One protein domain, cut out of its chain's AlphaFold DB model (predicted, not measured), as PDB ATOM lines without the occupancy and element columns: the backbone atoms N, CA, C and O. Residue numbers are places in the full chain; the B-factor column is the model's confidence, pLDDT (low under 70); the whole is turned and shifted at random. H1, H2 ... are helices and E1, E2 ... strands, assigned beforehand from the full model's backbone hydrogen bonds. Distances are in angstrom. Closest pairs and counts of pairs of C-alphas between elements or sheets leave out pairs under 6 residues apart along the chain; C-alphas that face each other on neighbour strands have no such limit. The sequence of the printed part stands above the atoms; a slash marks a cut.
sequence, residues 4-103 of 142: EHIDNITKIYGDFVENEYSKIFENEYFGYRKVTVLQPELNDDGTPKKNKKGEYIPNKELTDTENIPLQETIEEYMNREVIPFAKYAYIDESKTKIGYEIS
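This is residues 4 to 103 of the 142 residues of a protein of Mycoplasma sp. CAG:472 (UniProt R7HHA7). A long, strongly twisted sheet of three strands, E2, E1 and E3, makes the body, with the short helix H3 crossing over one face. An extended link, residues 16 to 26, leads from the H2 end of this sheet to a lone helix, H1, while a long loop, residues 41 to 57, lies at the opposite end of the rod. The 100 printed residues hold three named helices and three named strands, in the order H1 H2 E1 E2 H3 E3; the sheet's order is E2 - E1 - E3, all antiparallel, and the class is mixed, helices and strands. The whole is extended, with a radius of gyration of the C-alphas of 20.9 A, and spans 70 by 21 by 20 A.

In the sheet, E1, residues 31 to 40, is the inner strand between the edge strands E2, residues 58 to 69, and E3, residues 90 to 100. E1 and E2 form a hairpin, antiparallel at 158 degrees, with N 33 and O 68 2.7 A apart, within hydrogen-bond range. E1 and E3 are antiparallel at 159 degrees, with N 34 and O 97 2.8 A apart, also within range. E2 bends by 97 degrees at residue 61, and E3 by 85 degrees at residue 94. H3, residues 74 to 82, is on the sheet at a height of 8.2 A, over E1, and runs across the strands, at 64 degrees to E1 on the local plane. The closest C-alphas of E2 and H3 are those of Ile 68 and Ile 74, 6.6 A apart. E2, H3 and E3 form a split strand-helix-strand unit, two strands running the same way with a helix between them along the chain and E1 between them in the sheet; its crossover is right-handed. H2, residues 27 to 30, only grazes the sheet; its closest C-alpha pair with E3 is Phe 30 and Tyr 100, 5.3 A. H1, residues 4 to 15, is not on the sheet and is apart from H2 and H3. Every O i to N i+4 pair is within hydrogen-bond range in H1 and H3; H2 is too short for such a pair, and its one O i to N i+3 pair is within range.

H1 begins at C-alpha 4 (-7.191, 34.638, -48.183) and measures 16.3 A; H2 measures 6.2 A. E1, 28.6 A, begins at C-alpha 31 (-2.598, 29.651, -15.676). E2 measures 24.8 A and H3 10.5 A. E3, 23.0 A, ends at C-alpha 100 (-4.937, 32.944, -17.166).

The C-alphas farthest apart, those of Glu 4 and Asp 45, are 70.8 A apart. The printed part has no cut. The links H1 to H2 and E1 to E2 are long. Mean pLDDT of the printed part is 95.8, and no printed residue is under 70.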
ATOM      1  N   GLU A   4      -8.480  35.322 -48.305       95.69
ATOM      2  CA  GLU A   4      -7.191  34.638 -48.183       95.69
ATOM      3  C   GLU A   4      -6.697  34.567 -46.729       95.69
ATOM      4  O   GLU A   4      -6.210  33.528 -46.294       95.69
ATOM      5  N   HIS A   5      -6.877  35.631 -45.934       94.31
ATOM      6  CA  HIS A   5      -6.518  35.587 -44.512       94.31
ATOM      7  C   HIS A   5      -7.363  34.571 -43.735       94.31
ATOM      8  O   HIS A   5      -6.831  33.873 -42.876       94.31
ATOM      9  N   ILE A   6      -8.666  34.478 -44.030       94.88
ATOM     10  CA  ILE A   6      -9.568  33.519 -43.375       94.88
ATOM     11  C   ILE A   6      -9.147  32.088 -43.720       94.88
ATOM     12  O   ILE A   6      -9.028  31.260 -42.816       94.88
ATOM     13  N   ASP A   7      -8.871  31.815 -44.996       96.31
ATOM     14  CA  ASP A   7      -8.446  30.494 -45.465       96.31
ATOM     15  C   ASP A   7      -7.110  30.083 -44.815       96.31
ATOM     16  O   ASP A   7      -6.981  28.970 -44.302       96.31
ATOM     17  N   ASN A   8      -6.148  31.010 -44.731       94.44
ATOM     18  CA  ASN A   8      -4.852  30.768 -44.093       94.44
ATOM     19  C   ASN A   8      -4.970  30.508 -42.583       94.44
ATOM     20  O   ASN A   8      -4.390  29.544 -42.089       94.44
ATOM     21  N   ILE A   9      -5.738  31.322 -41.845       94.38
ATOM     22  CA  ILE A   9      -5.948  31.122 -40.398       94.38
ATOM     23  C   ILE A   9      -6.649  29.783 -40.141       94.38
ATOM     24  O   ILE A   9      -6.245  29.039 -39.250       94.38
ATOM     25  N   THR A  10      -7.667  29.458 -40.942       95.56
ATOM     26  CA  THR A  10      -8.421  28.203 -40.810       95.56
ATOM     27  C   THR A  10      -7.521  26.996 -41.050       95.56
ATOM     28  O   THR A  10      -7.585  26.030 -40.293       95.56
ATOM     29  N   LYS A  11      -6.641  27.067 -42.056       95.88
ATOM     30  CA  LYS A  11      -5.649  26.025 -42.322       95.88
ATOM     31  C   LYS A  11      -4.667  25.866 -41.160       95.88
ATOM     32  O   LYS A  11      -4.492  24.757 -40.678       95.88
ATOM     33  N   ILE A  12      -4.082  26.962 -40.668       95.81
ATOM     34  CA  ILE A  12      -3.129  26.925 -39.543       95.81
ATOM     35  C   ILE A  12      -3.772  26.305 -38.294       95.81
ATOM     36  O   ILE A  12      -3.153  25.472 -37.634       95.81
ATOM     37  N   TYR A  13      -5.015  26.688 -37.987       93.81
ATOM     38  CA  TYR A  13      -5.767  26.121 -36.867       93.81
ATOM     39  C   TYR A  13      -6.064  24.627 -37.063       93.81
ATOM     40  O   TYR A  13      -5.877  23.848 -36.133       93.81
ATOM     41  N   GLY A  14      -6.506  24.228 -38.261       96.25
ATOM     42  CA  GLY A  14      -6.858  22.840 -38.572       96.25
ATOM     43  C   GLY A  14      -5.660  21.892 -38.625       96.25
ATOM     44  O   GLY A  14      -5.785  20.744 -38.206       96.25
ATOM     45  N   ASP A  15      -4.507  22.370 -39.100       96.44
ATOM     46  CA  ASP A  15      -3.272  21.583 -39.158       96.44
ATOM     47  C   ASP A  15      -2.737  21.290 -37.744       96.44
ATOM     48  O   ASP A  15      -2.194  20.213 -37.514       96.44
ATOM     49  N   PHE A  16      -2.911  22.222 -36.792       95.12
ATOM     50  CA  PHE A  16      -2.496  22.084 -35.385       95.12
ATOM     51  C   PHE A  16      -1.036  21.606 -35.223       95.12
ATOM     52  O   PHE A  16      -0.718  20.724 -34.428       95.12
ATOM     53  N   VAL A  17      -0.128  22.202 -35.999       96.31
ATOM     54  CA  VAL A  17       1.322  21.952 -35.937       96.31
ATOM     55  C   VAL A  17       2.039  23.226 -35.503       96.31
ATOM     56  O   VAL A  17       1.678  24.323 -35.939       96.31
ATOM     57  N   GLU A  18       3.068  23.092 -34.665       95.62
ATOM     58  CA  GLU A  18       3.897  24.225 -34.248       95.62
ATOM     59  C   GLU A  18       4.653  24.856 -35.425       95.62
ATOM     60  O   GLU A  18       5.270  24.173 -36.243       95.62
ATOM     61  N   ASN A  19       4.619  26.184 -35.503       93.50
ATOM     62  CA  ASN A  19       5.360  26.992 -36.464       93.50
ATOM     63  C   ASN A  19       5.495  28.443 -35.950       93.50
ATOM     64  O   ASN A  19       5.279  28.742 -34.777       93.50
ATOM     65  N   GLU A  20       5.884  29.379 -36.815       91.75
ATOM     66  CA  GLU A  20       6.048  30.791 -36.440       91.75
ATOM     67  C   GLU A  20       4.727  31.518 -36.098       91.75
ATOM     68  O   GLU A  20       4.758  32.543 -35.417       91.75
ATOM     69  N   TYR A  21       3.588  30.988 -36.550       91.62
ATOM     70  CA  TYR A  21       2.240  31.537 -36.358       91.62
ATOM     71  C   TYR A  21       1.369  30.690 -35.416       91.62
ATOM     72  O   TYR A  21       0.365  31.186 -34.910       91.62
ATOM     73  N   SER A  22       1.746  29.433 -35.163       94.50
ATOM     74  CA  SER A  22       1.043  28.491 -34.287       94.50
ATOM     75  C   SER A  22       1.990  27.971 -33.215       94.50
ATOM     76  O   SER A  22       3.019  27.379 -33.526       94.50
ATOM     77  N   LYS A  23       1.650  28.181 -31.947       94.12
ATOM     78  CA  LYS A  23       2.393  27.635 -30.809       94.12
ATOM     79  C   LYS A  23       1.444  26.823 -29.953       94.12
ATOM     80  O   LYS A  23       0.325  27.276 -29.708       94.12
ATOM     81  N   ILE A  24       1.890  25.657 -29.501       94.56
ATOM     82  CA  ILE A  24       1.048  24.721 -28.765       94.56
ATOM     83  C   ILE A  24       1.555  24.663 -27.327       94.56
ATOM     84  O   ILE A  24       2.739  24.478 -27.072       94.56
ATOM     85  N   PHE A  25       0.644  24.851 -26.378       95.00
ATOM     86  CA  PHE A  25       0.952  24.825 -24.955       95.00
ATOM     87  C   PHE A  25      -0.135  24.064 -24.213       95.00
ATOM     88  O   PHE A  25      -1.303  24.098 -24.602       95.00
ATOM     89  N   GLU A  26       0.249  23.444 -23.103       95.00
ATOM     90  CA  GLU A  26      -0.710  22.950 -22.121       95.00
ATOM     91  C   GLU A  26      -1.487  24.118 -21.513       95.00
ATOM     92  O   GLU A  26      -0.927  25.189 -21.279       95.00
ATOM     93  N   ASN A  27      -2.766  23.912 -21.197       92.12
ATOM     94  CA  ASN A  27      -3.604  24.980 -20.643       92.12
ATOM     95  C   ASN A  27      -2.981  25.594 -19.380       92.12
ATOM     96  O   ASN A  27      -2.913  26.815 -19.246       92.12
ATOM     97  N   GLU A  28      -2.458  24.751 -18.487       95.44
ATOM     98  CA  GLU A  28      -1.851  25.166 -17.217       95.44
ATOM     99  C   GLU A  28      -0.651  26.104 -17.385       95.44
ATOM    100  O   GLU A  28      -0.356  26.872 -16.473       95.44
ATOM    101  N   TYR A  29       0.005  26.104 -18.549       95.88
ATOM    102  CA  TYR A  29       1.166  26.948 -18.834       95.88
ATOM    103  C   TYR A  29       0.866  28.449 -18.716       95.88
ATOM    104  O   TYR A  29       1.719  29.234 -18.307       95.88
ATOM    105  N   PHE A  30      -0.355  28.855 -19.067       96.56
ATOM    106  CA  PHE A  30      -0.794  30.250 -18.972       96.56
ATOM    107  C   PHE A  30      -1.541  30.553 -17.680       96.56
ATOM    108  O   PHE A  30      -1.902  31.704 -17.431       96.56
ATOM    109  N   GLY A  31      -1.829  29.521 -16.892       97.44
ATOM    110  CA  GLY A  31      -2.598  29.651 -15.676       97.44
ATOM    111  C   GLY A  31      -1.723  30.032 -14.491       97.44
ATOM    112  O   GLY A  31      -0.588  29.579 -14.347       97.44
ATOM    113  N   TYR A  32      -2.296  30.811 -13.583       97.94
ATOM    114  CA  TYR A  32      -1.689  31.136 -12.301       97.94
ATOM    115  C   TYR A  32      -2.742  31.209 -11.192       97.94
ATOM    116  O   TYR A  32      -3.929  31.447 -11.426       97.94
ATOM    117  N   ARG A  33      -2.292  31.019  -9.956       98.00
ATOM    118  CA  ARG A  33      -3.019  31.271  -8.715       98.00
ATOM    119  C   ARG A  33      -2.625  32.663  -8.245       98.00
ATOM    120  O   ARG A  33      -1.498  32.878  -7.811       98.00
ATOM    121  N   LYS A  34      -3.555  33.607  -8.337       97.94
ATOM    122  CA  LYS A  34      -3.434  34.916  -7.702       97.94
ATOM    123  C   LYS A  34      -3.729  34.746  -6.217       97.94
ATOM    124  O   LYS A  34      -4.891  34.546  -5.853       97.94
ATOM    125  N   VAL A  35      -2.696  34.780  -5.384       97.69
ATOM    126  CA  VAL A  35      -2.790  34.574  -3.934       97.69
ATOM    127  C   VAL A  35      -2.553  35.884  -3.195       97.69
ATOM    128  O   VAL A  35      -1.731  36.698  -3.604       97.69
ATOM    129  N   THR A  36      -3.270  36.097  -2.095       97.81
ATOM    130  CA  THR A  36      -2.990  37.216  -1.190       97.81
ATOM    131  C   THR A  36      -1.994  36.754  -0.139       97.81
ATOM    132  O   THR A  36      -2.298  35.847   0.637       97.81
ATOM    133  N   VAL A  37      -0.826  37.388  -0.109       97.62
ATOM    134  CA  VAL A  37       0.225  37.131   0.874       97.62
ATOM    135  C   VAL A  37       0.081  38.137   2.009       97.62
ATOM    136  O   VAL A  37       0.076  39.348   1.803       97.62
ATOM    137  N   LEU A  38      -0.067  37.627   3.225       97.44
ATOM    138  CA  LEU A  38      -0.189  38.406   4.445       97.44
ATOM    139  C   LEU A  38       1.084  38.277   5.268       97.44
ATOM    140  O   LEU A  38       1.670  37.202   5.367       97.44
ATOM    141  N   GLN A  39       1.460  39.365   5.932       97.38
ATOM    142  CA  GLN A  39       2.501  39.362   6.952       97.38
ATOM    143  C   GLN A  39       1.908  39.793   8.293       97.38
ATOM    144  O   GLN A  39       1.021  40.651   8.323       97.38
ATOM    145  N   PRO A  40       2.346  39.204   9.415       97.25
ATOM    146  CA  PRO A  40       1.892  39.620  10.729       97.25
ATOM    147  C   PRO A  40       2.460  40.985  11.124       97.25
ATOM    148  O   PRO A  40       3.561  41.362  10.726       97.25
ATOM    149  N   GLU A  41       1.753  41.693  12.000       97.00
ATOM    150  CA  GLU A  41       2.397  42.698  12.841       97.00
ATOM    151  C   GLU A  41       3.461  42.037  13.723       97.00
ATOM    152  O   GLU A  41       3.249  40.940  14.248       97.00
ATOM    153  N   LEU A  42       4.583  42.721  13.936       96.25
ATOM    154  CA  LEU A  42       5.649  42.248  14.813       96.25
ATOM    155  C   LEU A  42       5.624  42.997  16.149       96.25
ATOM    156  O   LEU A  42       5.216  44.158  16.226       96.25
ATOM    157  N   ASN A  43       6.038  42.309  17.205       95.25
ATOM    158  CA  ASN A  43       6.418  42.916  18.474       95.25
ATOM    159  C   ASN A  43       7.802  43.576  18.350       95.25
ATOM    160  O   ASN A  43       8.528  43.339  17.382       95.25
ATOM    161  N   ASP A  44       8.202  44.338  19.368       95.12
ATOM    162  CA  ASP A  44       9.513  45.004  19.411       95.12
ATOM    163  C   ASP A  44      10.698  44.015  19.381       95.12
ATOM    164  O   ASP A  44      11.799  44.369  18.965       95.12
ATOM    165  N   ASP A  45      10.476  42.759  19.782       94.38
ATOM    166  CA  ASP A  45      11.458  41.667  19.733       94.38
ATOM    167  C   ASP A  45      11.513  40.938  18.372       94.38
ATOM    168  O   ASP A  45      12.256  39.969  18.209       94.38
ATOM    169  N   GLY A  46      10.721  41.381  17.387       91.62
ATOM    170  CA  GLY A  46      10.643  40.785  16.054       91.62
ATOM    171  C   GLY A  46       9.803  39.505  15.968       91.62
ATOM    172  O   GLY A  46       9.798  38.843  14.926       91.62
ATOM    173  N   THR A  47       9.086  39.129  17.030       94.75
ATOM    174  CA  THR A  47       8.149  37.996  17.005       94.75
ATOM    175  C   THR A  47       6.776  38.411  16.465       94.75
ATOM    176  O   THR A  47       6.349  39.548  16.670       94.75
ATOM    177  N   PRO A  48       6.042  37.517  15.778       96.81
ATOM    178  CA  PRO A  48       4.733  37.847  15.226       96.81
ATOM    179  C   PRO A  48       3.659  37.964  16.315       96.81
ATOM    180  O   PRO A  48       3.490  37.068  17.150       96.81
ATOM    181  N   LYS A  49       2.873  39.042  16.271       96.75
ATOM    182  CA  LYS A  49       1.706  39.237  17.137       96.75
ATOM    183  C   LYS A  49       0.614  38.230  16.807       96.75
ATOM    184  O   LYS A  49       0.294  37.983  15.642       96.75
ATOM    185  N   LYS A  50      -0.009  37.694  17.856       96.25
ATOM    186  CA  LYS A  50      -1.113  36.735  17.758       96.25
ATOM    187  C   LYS A  50      -2.348  37.227  18.499       96.25
ATOM    188  O   LYS A  50      -2.244  37.878  19.537       96.25
ATOM    189  N   ASN A  51      -3.524  36.901  17.975       94.75
ATOM    190  CA  ASN A  51      -4.793  37.143  18.651       94.75
ATOM    191  C   ASN A  51      -5.022  36.113  19.783       94.75
ATOM    192  O   ASN A  51      -4.247  35.175  19.968       94.75
ATOM    193  N   LYS A  52      -6.129  36.244  20.530       95.75
ATOM    194  CA  LYS A  52      -6.479  35.316  21.629       95.75
ATOM    195  C   LYS A  52      -6.671  33.854  21.188       95.75
ATOM    196  O   LYS A  52      -6.670  32.974  22.039       95.75
ATOM    197  N   LYS A  53      -6.865  33.603  19.890       93.94
ATOM    198  CA  LYS A  53      -7.007  32.266  19.294       93.94
ATOM    199  C   LYS A  53      -5.673  31.691  18.802       93.94
ATOM    200  O   LYS A  53      -5.643  30.557  18.342       93.94
ATOM    201  N   GLY A  54      -4.579  32.448  18.906       93.31
ATOM    202  CA  GLY A  54      -3.253  32.039  18.443       93.31
ATOM    203  C   GLY A  54      -2.980  32.309  16.960       93.31
ATOM    204  O   GLY A  54      -1.914  31.927  16.477       93.31
ATOM    205  N   GLU A  55      -3.890  32.978  16.250       92.56
ATOM    206  CA  GLU A  55      -3.730  33.340  14.836       92.56
ATOM    207  C   GLU A  55      -2.934  34.641  14.708       92.56
ATOM    208  O   GLU A  55      -3.041  35.526  15.561       92.56
ATOM    209  N   TYR A  56      -2.163  34.780  13.633       95.94
ATOM    210  CA  TYR A  56      -1.416  35.999  13.349       95.94
ATOM    211  C   TYR A  56      -2.331  37.205  13.129       95.94
ATOM    212  O   TYR A  56      -3.337  37.120  12.429       95.94
ATOM    213  N   ILE A  57      -1.959  38.346  13.713       95.69
ATOM    214  CA  ILE A  57      -2.631  39.622  13.450       95.69
ATOM    215  C   ILE A  57      -2.018  40.207  12.172       95.69
ATOM    216  O   ILE A  57      -0.835  40.538  12.199       95.69
ATOM    217  N   PRO A  58      -2.761  40.314  11.055       96.00
ATOM    218  CA  PRO A  58      -2.200  40.761   9.786       96.00
ATOM    219  C   PRO A  58      -1.886  42.259   9.803       96.00
ATOM    220  O   PRO A  58      -2.717  43.071  10.211       96.00
ATOM    221  N   ASN A  59      -0.721  42.624   9.273       96.12
ATOM    222  CA  ASN A  59      -0.374  43.998   8.952       96.12
ATOM    223  C   ASN A  59      -0.868  44.331   7.535       96.12
ATOM    224  O   ASN A  59      -0.361  43.808   6.540       96.12
ATOM    225  N   LYS A  60      -1.867  45.214   7.442       92.75
ATOM    226  CA  LYS A  60      -2.492  45.589   6.163       92.75
ATOM    227  C   LYS A  60      -1.538  46.315   5.215       92.75
ATOM    228  O   LYS A  60      -1.675  46.145   4.011       92.75
ATOM    229  N   GLU A  61      -0.567  47.052   5.746       96.12
ATOM    230  CA  GLU A  61       0.418  47.794   4.946       96.12
ATOM    231  C   GLU A  61       1.466  46.873   4.302       96.12
ATOM    232  O   GLU A  61       2.141  47.267   3.359       96.12
ATOM    233  N   LEU A  62       1.599  45.639   4.802       95.62
ATOM    234  CA  LEU A  62       2.527  44.622   4.287       95.62
ATOM    235  C   LEU A  62       1.812  43.508   3.509       95.62
ATOM    236  O   LEU A  62       2.395  42.454   3.256       95.62
ATOM    237  N   THR A  63       0.528  43.703   3.201       94.62
ATOM    238  CA  THR A  63      -0.243  42.765   2.384       94.62
ATOM    239  C   THR A  63       0.155  42.915   0.926       94.62
ATOM    240  O   THR A  63       0.119  44.022   0.394       94.62
ATOM    241  N   ASP A  64       0.449  41.795   0.277       96.06
ATOM    242  CA  ASP A  64       0.825  41.761  -1.132       96.06
ATOM    243  C   ASP A  64       0.019  40.712  -1.909       96.06
ATOM    244  O   ASP A  64      -0.820  39.983  -1.362       96.06
ATOM    245  N   THR A  65       0.218  40.667  -3.220       96.69
ATOM    246  CA  THR A  65      -0.397  39.703  -4.118       96.69
ATOM    247  C   THR A  65       0.637  39.076  -5.033       96.69
ATOM    248  O   THR A  65       1.280  39.766  -5.813       96.69
ATOM    249  N   GLU A  66       0.690  37.750  -5.014       97.44
ATOM    250  CA  GLU A  66       1.581  36.958  -5.856       97.44
ATOM    251  C   GLU A  66       0.786  36.208  -6.926       97.44
ATOM    252  O   GLU A  66      -0.345  35.769  -6.689       97.44
ATOM    253  N   ASN A  67       1.387  36.033  -8.103       97.19
ATOM    254  CA  ASN A  67       0.846  35.205  -9.178       97.19
ATOM    255  C   ASN A  67       1.694  33.935  -9.304       97.19
ATOM    256  O   ASN A  67       2.733  33.939  -9.957       97.19
ATOM    257  N   ILE A  68       1.230  32.846  -8.698       97.06
ATOM    258  CA  ILE A  68       1.957  31.572  -8.655       97.06
ATOM    259  C   ILE A  68       1.536  30.708  -9.850       97.06
ATOM    260  O   ILE A  68       0.347  30.400  -9.951       97.06
ATOM    261  N   PRO A  69       2.440  30.289 -10.750       97.12
ATOM    262  CA  PRO A  69       2.107  29.423 -11.884       97.12
ATOM    263  C   PRO A  69       1.305  28.176 -11.485       97.12
ATOM    264  O   PRO A  69       1.526  27.590 -10.423       97.12
ATOM    265  N   LEU A  70       0.374  27.725 -12.339       97.31
ATOM    266  CA  LEU A  70      -0.410  26.518 -12.036       97.31
ATOM    267  C   LEU A  70       0.452  25.251 -11.939       97.31
ATOM    268  O   LEU A  70       0.079  24.334 -11.205       97.31
ATOM    269  N   GLN A  71       1.595  25.258 -12.630       96.00
ATOM    270  CA  GLN A  71       2.545  24.154 -12.763       96.00
ATOM    271  C   GLN A  71       3.426  23.922 -11.523       96.00
ATOM    272  O   GLN A  71       4.134  22.918 -11.478       96.00
ATOM    273  N   GLU A  72       3.401  24.815 -10.531       95.69
ATOM    274  CA  GLU A  72       4.110  24.632  -9.259       95.69
ATOM    275  C   GLU A  72       3.157  24.722  -8.065       95.69
ATOM    276  O   GLU A  72       2.035  25.245  -8.160       95.69
ATOM    277  N   THR A  73       3.580  24.169  -6.926       96.44
ATOM    278  CA  THR A  73       2.798  24.283  -5.697       96.44
ATOM    279  C   THR A  73       3.001  25.648  -5.052       96.44
ATOM    280  O   THR A  73       4.050  26.285  -5.158       96.44
ATOM    281  N   ILE A  74       1.978  26.095  -4.325       96.00
ATOM    282  CA  ILE A  74       2.043  27.339  -3.558       96.00
ATOM    283  C   ILE A  74       3.198  27.301  -2.544       96.00
ATOM    284  O   ILE A  74       3.896  28.293  -2.364       96.00
ATOM    285  N   GLU A  75       3.398  26.160  -1.885       96.69
ATOM    286  CA  GLU A  75       4.431  25.986  -0.864       96.69
ATOM    287  C   GLU A  75       5.844  26.133  -1.442       96.69
ATOM    288  O   GLU A  75       6.668  26.852  -0.874       96.69
ATOM    289  N   GLU A  76       6.121  25.501  -2.585       97.81
ATOM    290  CA  GLU A  76       7.419  25.603  -3.263       97.81
ATOM    291  C   GLU A  76       7.735  27.048  -3.659       97.81
ATOM    292  O   GLU A  76       8.828  27.539  -3.365       97.81
ATOM    293  N   TYR A  77       6.765  27.752  -4.253       98.00
ATOM    294  CA  TYR A  77       6.923  29.160  -4.618       98.00
ATOM    295  C   TYR A  77       7.165  30.036  -3.386       98.00
ATOM    296  O   TYR A  77       8.120  30.810  -3.353       98.00
ATOM    297  N   MET A  78       6.346  29.888  -2.339       97.56
ATOM    298  CA  MET A  78       6.476  30.675  -1.110       97.56
ATOM    299  C   MET A  78       7.850  30.490  -0.468       97.56
ATOM    300  O   MET A  78       8.490  31.472  -0.100       97.56
ATOM    301  N   ASN A  79       8.335  29.252  -0.364       97.56
ATOM    302  CA  ASN A  79       9.641  28.958   0.225       97.56
ATOM    303  C   ASN A  79      10.810  29.523  -0.591       97.56
ATOM    304  O   ASN A  79      11.844  29.866  -0.016       97.56
ATOM    305  N   ARG A  80      10.656  29.615  -1.914       97.88
ATOM    306  CA  ARG A  80      11.691  30.100  -2.831       97.88
ATOM    307  C   ARG A  80      11.717  31.623  -2.943       97.88
ATOM    308  O   ARG A  80      12.793  32.206  -2.872       97.88
ATOM    309  N   GLU A  81      10.555  32.245  -3.115       97.62
ATOM    310  CA  GLU A  81      10.444  33.645  -3.542       97.62
ATOM    311  C   GLU A  81       9.952  34.581  -2.424       97.62
ATOM    312  O   GLU A  81      10.273  35.763  -2.446       97.62
ATOM    313  N   VAL A  82       9.213  34.085  -1.419       97.12
ATOM    314  CA  VAL A  82       8.570  34.944  -0.402       97.12
ATOM    315  C   VAL A  82       9.232  34.823   0.969       97.12
ATOM    316  O   VAL A  82       9.724  35.805   1.522       97.12
ATOM    317  N   ILE A  83       9.276  33.616   1.532       97.25
ATOM    318  CA  ILE A  83       9.768  33.340   2.890       97.25
ATOM    319  C   ILE A  83      11.212  33.820   3.137       97.25
ATOM    320  O   ILE A  83      11.465  34.311   4.243       97.25
ATOM    321  N   PRO A  84      12.159  33.766   2.171       97.75
ATOM    322  CA  PRO A  84      13.510  34.298   2.376       97.75
ATOM    323  C   PRO A  84      13.547  35.798   2.700       97.75
ATOM    324  O   PRO A  84      14.462  36.251   3.386       97.75
ATOM    325  N   PHE A  85      12.545  36.556   2.249       95.19
ATOM    326  CA  PHE A  85      12.442  38.002   2.462       95.19
ATOM    327  C   PHE A  85      11.384  38.363   3.516       95.19
ATOM    328  O   PHE A  85      11.532  39.354   4.228       95.19
ATOM    329  N   ALA A  86      10.352  37.531   3.668       95.38
ATOM    330  CA  ALA A  86       9.241  37.707   4.593       95.38
ATOM    331  C   ALA A  86       8.986  36.414   5.387       95.38
ATOM    332  O   ALA A  86       8.045  35.665   5.136       95.38
ATOM    333  N   LYS A  87       9.833  36.161   6.393       95.19
ATOM    334  CA  LYS A  87       9.887  34.900   7.160       95.19
ATOM    335  C   LYS A  87       8.543  34.403   7.708       95.19
ATOM    336  O   LYS A  87       8.337  33.198   7.818       95.19
ATOM    337  N   TYR A  88       7.666  35.315   8.122       95.75
ATOM    338  CA  TYR A  88       6.370  34.980   8.725       95.75
ATOM    339  C   TYR A  88       5.193  35.167   7.763       95.75
ATOM    340  O   TYR A  88       4.049  35.203   8.215       95.75
ATOM    341  N   ALA A  89       5.461  35.330   6.466       96.88
ATOM    342  CA  ALA A  89       4.416  35.458   5.468       96.88
ATOM    343  C   ALA A  89       3.572  34.182   5.375       96.88
ATOM    344  O   ALA A  89       4.065  33.068   5.541       96.88
ATOM    345  N   TYR A  90       2.287  34.358   5.098       96.06
ATOM    346  CA  TYR A  90       1.333  33.273   4.910       96.06
ATOM    347  C   TYR A  90       0.259  33.694   3.913       96.06
ATOM    348  O   TYR A  90       0.052  34.883   3.675       96.06
ATOM    349  N   ILE A  91      -0.427  32.726   3.318       96.69
ATOM    350  CA  ILE A  91      -1.441  32.997   2.301       96.69
ATOM    351  C   ILE A  91      -2.833  33.040   2.917       96.69
ATOM    352  O   ILE A  91      -3.193  32.212   3.753       96.69
ATOM    353  N   ASP A  92      -3.634  34.000   2.465       95.44
ATOM    354  CA  ASP A  92      -5.079  34.000   2.667       95.44
ATOM    355  C   ASP A  92      -5.749  33.152   1.576       95.44
ATOM    356  O   ASP A  92      -6.090  33.635   0.490       95.44
ATOM    357  N   GLU A  93      -5.932  31.861   1.864       91.81
ATOM    358  CA  GLU A  93      -6.514  30.904   0.916       91.81
ATOM    359  C   GLU A  93      -7.921  31.313   0.461       91.81
ATOM    360  O   GLU A  93      -8.282  31.090  -0.695       91.81
ATOM    361  N   SER A  94      -8.689  32.004   1.313       94.12
ATOM    362  CA  SER A  94     -10.060  32.429   0.997       94.12
ATOM    363  C   SER A  94     -10.146  33.435  -0.155       94.12
ATOM    364  O   SER A  94     -11.202  33.590  -0.772       94.12
ATOM    365  N   LYS A  95      -9.033  34.113  -0.463       92.31
ATOM    366  CA  LYS A  95      -8.931  35.114  -1.532       92.31
ATOM    367  C   LYS A  95      -8.226  34.603  -2.784       92.31
ATOM    368  O   LYS A  95      -8.087  35.368  -3.741       92.31
ATOM    369  N   THR A  96      -7.805  33.341  -2.796       95.38
ATOM    370  CA  THR A  96      -7.084  32.763  -3.931       95.38
ATOM    371  C   THR A  96      -7.992  32.654  -5.151       95.38
ATOM    372  O   THR A  96      -9.116  32.158  -5.071       95.38
ATOM    373  N   LYS A  97      -7.503  33.119  -6.304       97.38
ATOM    374  CA  LYS A  97      -8.220  33.049  -7.585       97.38
ATOM    375  C   LYS A  97      -7.336  32.442  -8.660       97.38
ATOM    376  O   LYS A  97      -6.148  32.736  -8.714       97.38
ATOM    377  N   ILE A  98      -7.925  31.644  -9.545       97.50
ATOM    378  CA  ILE A  98      -7.237  31.152 -10.741       97.50
ATOM    379  C   ILE A  98      -7.432  32.173 -11.862       97.50
ATOM    380  O   ILE A  98      -8.561  32.574 -12.151       97.50
ATOM    381  N   GLY A  99      -6.331  32.604 -12.468       96.94
ATOM    382  CA  GLY A  99      -6.294  33.473 -13.637       96.94
ATOM    383  C   GLY A  99      -5.519  32.817 -14.774       96.94
ATOM    384  O   GLY A  99      -4.773  31.868 -14.551       96.94
ATOM    385  N   TYR A 100      -5.708  33.330 -15.987       97.25
ATOM    386  CA  TYR A 100      -4.937  32.944 -17.166       97.25
ATOM    387  C   TYR A 100      -4.452  34.201 -17.874       97.25
ATOM    388  O   TYR A 100      -5.216  35.156 -18.026       97.25
ATOM    389  N   GLU A 101      -3.195  34.207 -18.307       94.75
ATOM    390  CA  GLU A 101      -2.606  35.334 -19.024       94.75
ATOM    391  C   GLU A 101      -1.718  34.860 -20.176       94.75
ATOM    392  O   GLU A 101      -0.833  34.020 -20.012       94.75
ATOM    393  N   ILE A 102      -1.942  35.438 -21.359       94.69
ATOM    394  CA  ILE A 102      -1.163  35.158 -22.564       94.69
ATOM    395  C   ILE A 102      -0.517  36.462 -23.034       94.69
ATOM    396  O   ILE A 102      -1.175  37.337 -23.596       94.69
ATOM    397  N   SER A 103       0.795  36.583 -22.837       93.44
ATOM    398  CA  SER A 103       1.571  37.711 -23.360       93.44
ATOM    399  C   SER A 103       1.928  37.482 -24.830       93.44
ATOM    400  O   SER A 103       2.926  36.835 -25.144       93.44
TER     401      SER A 103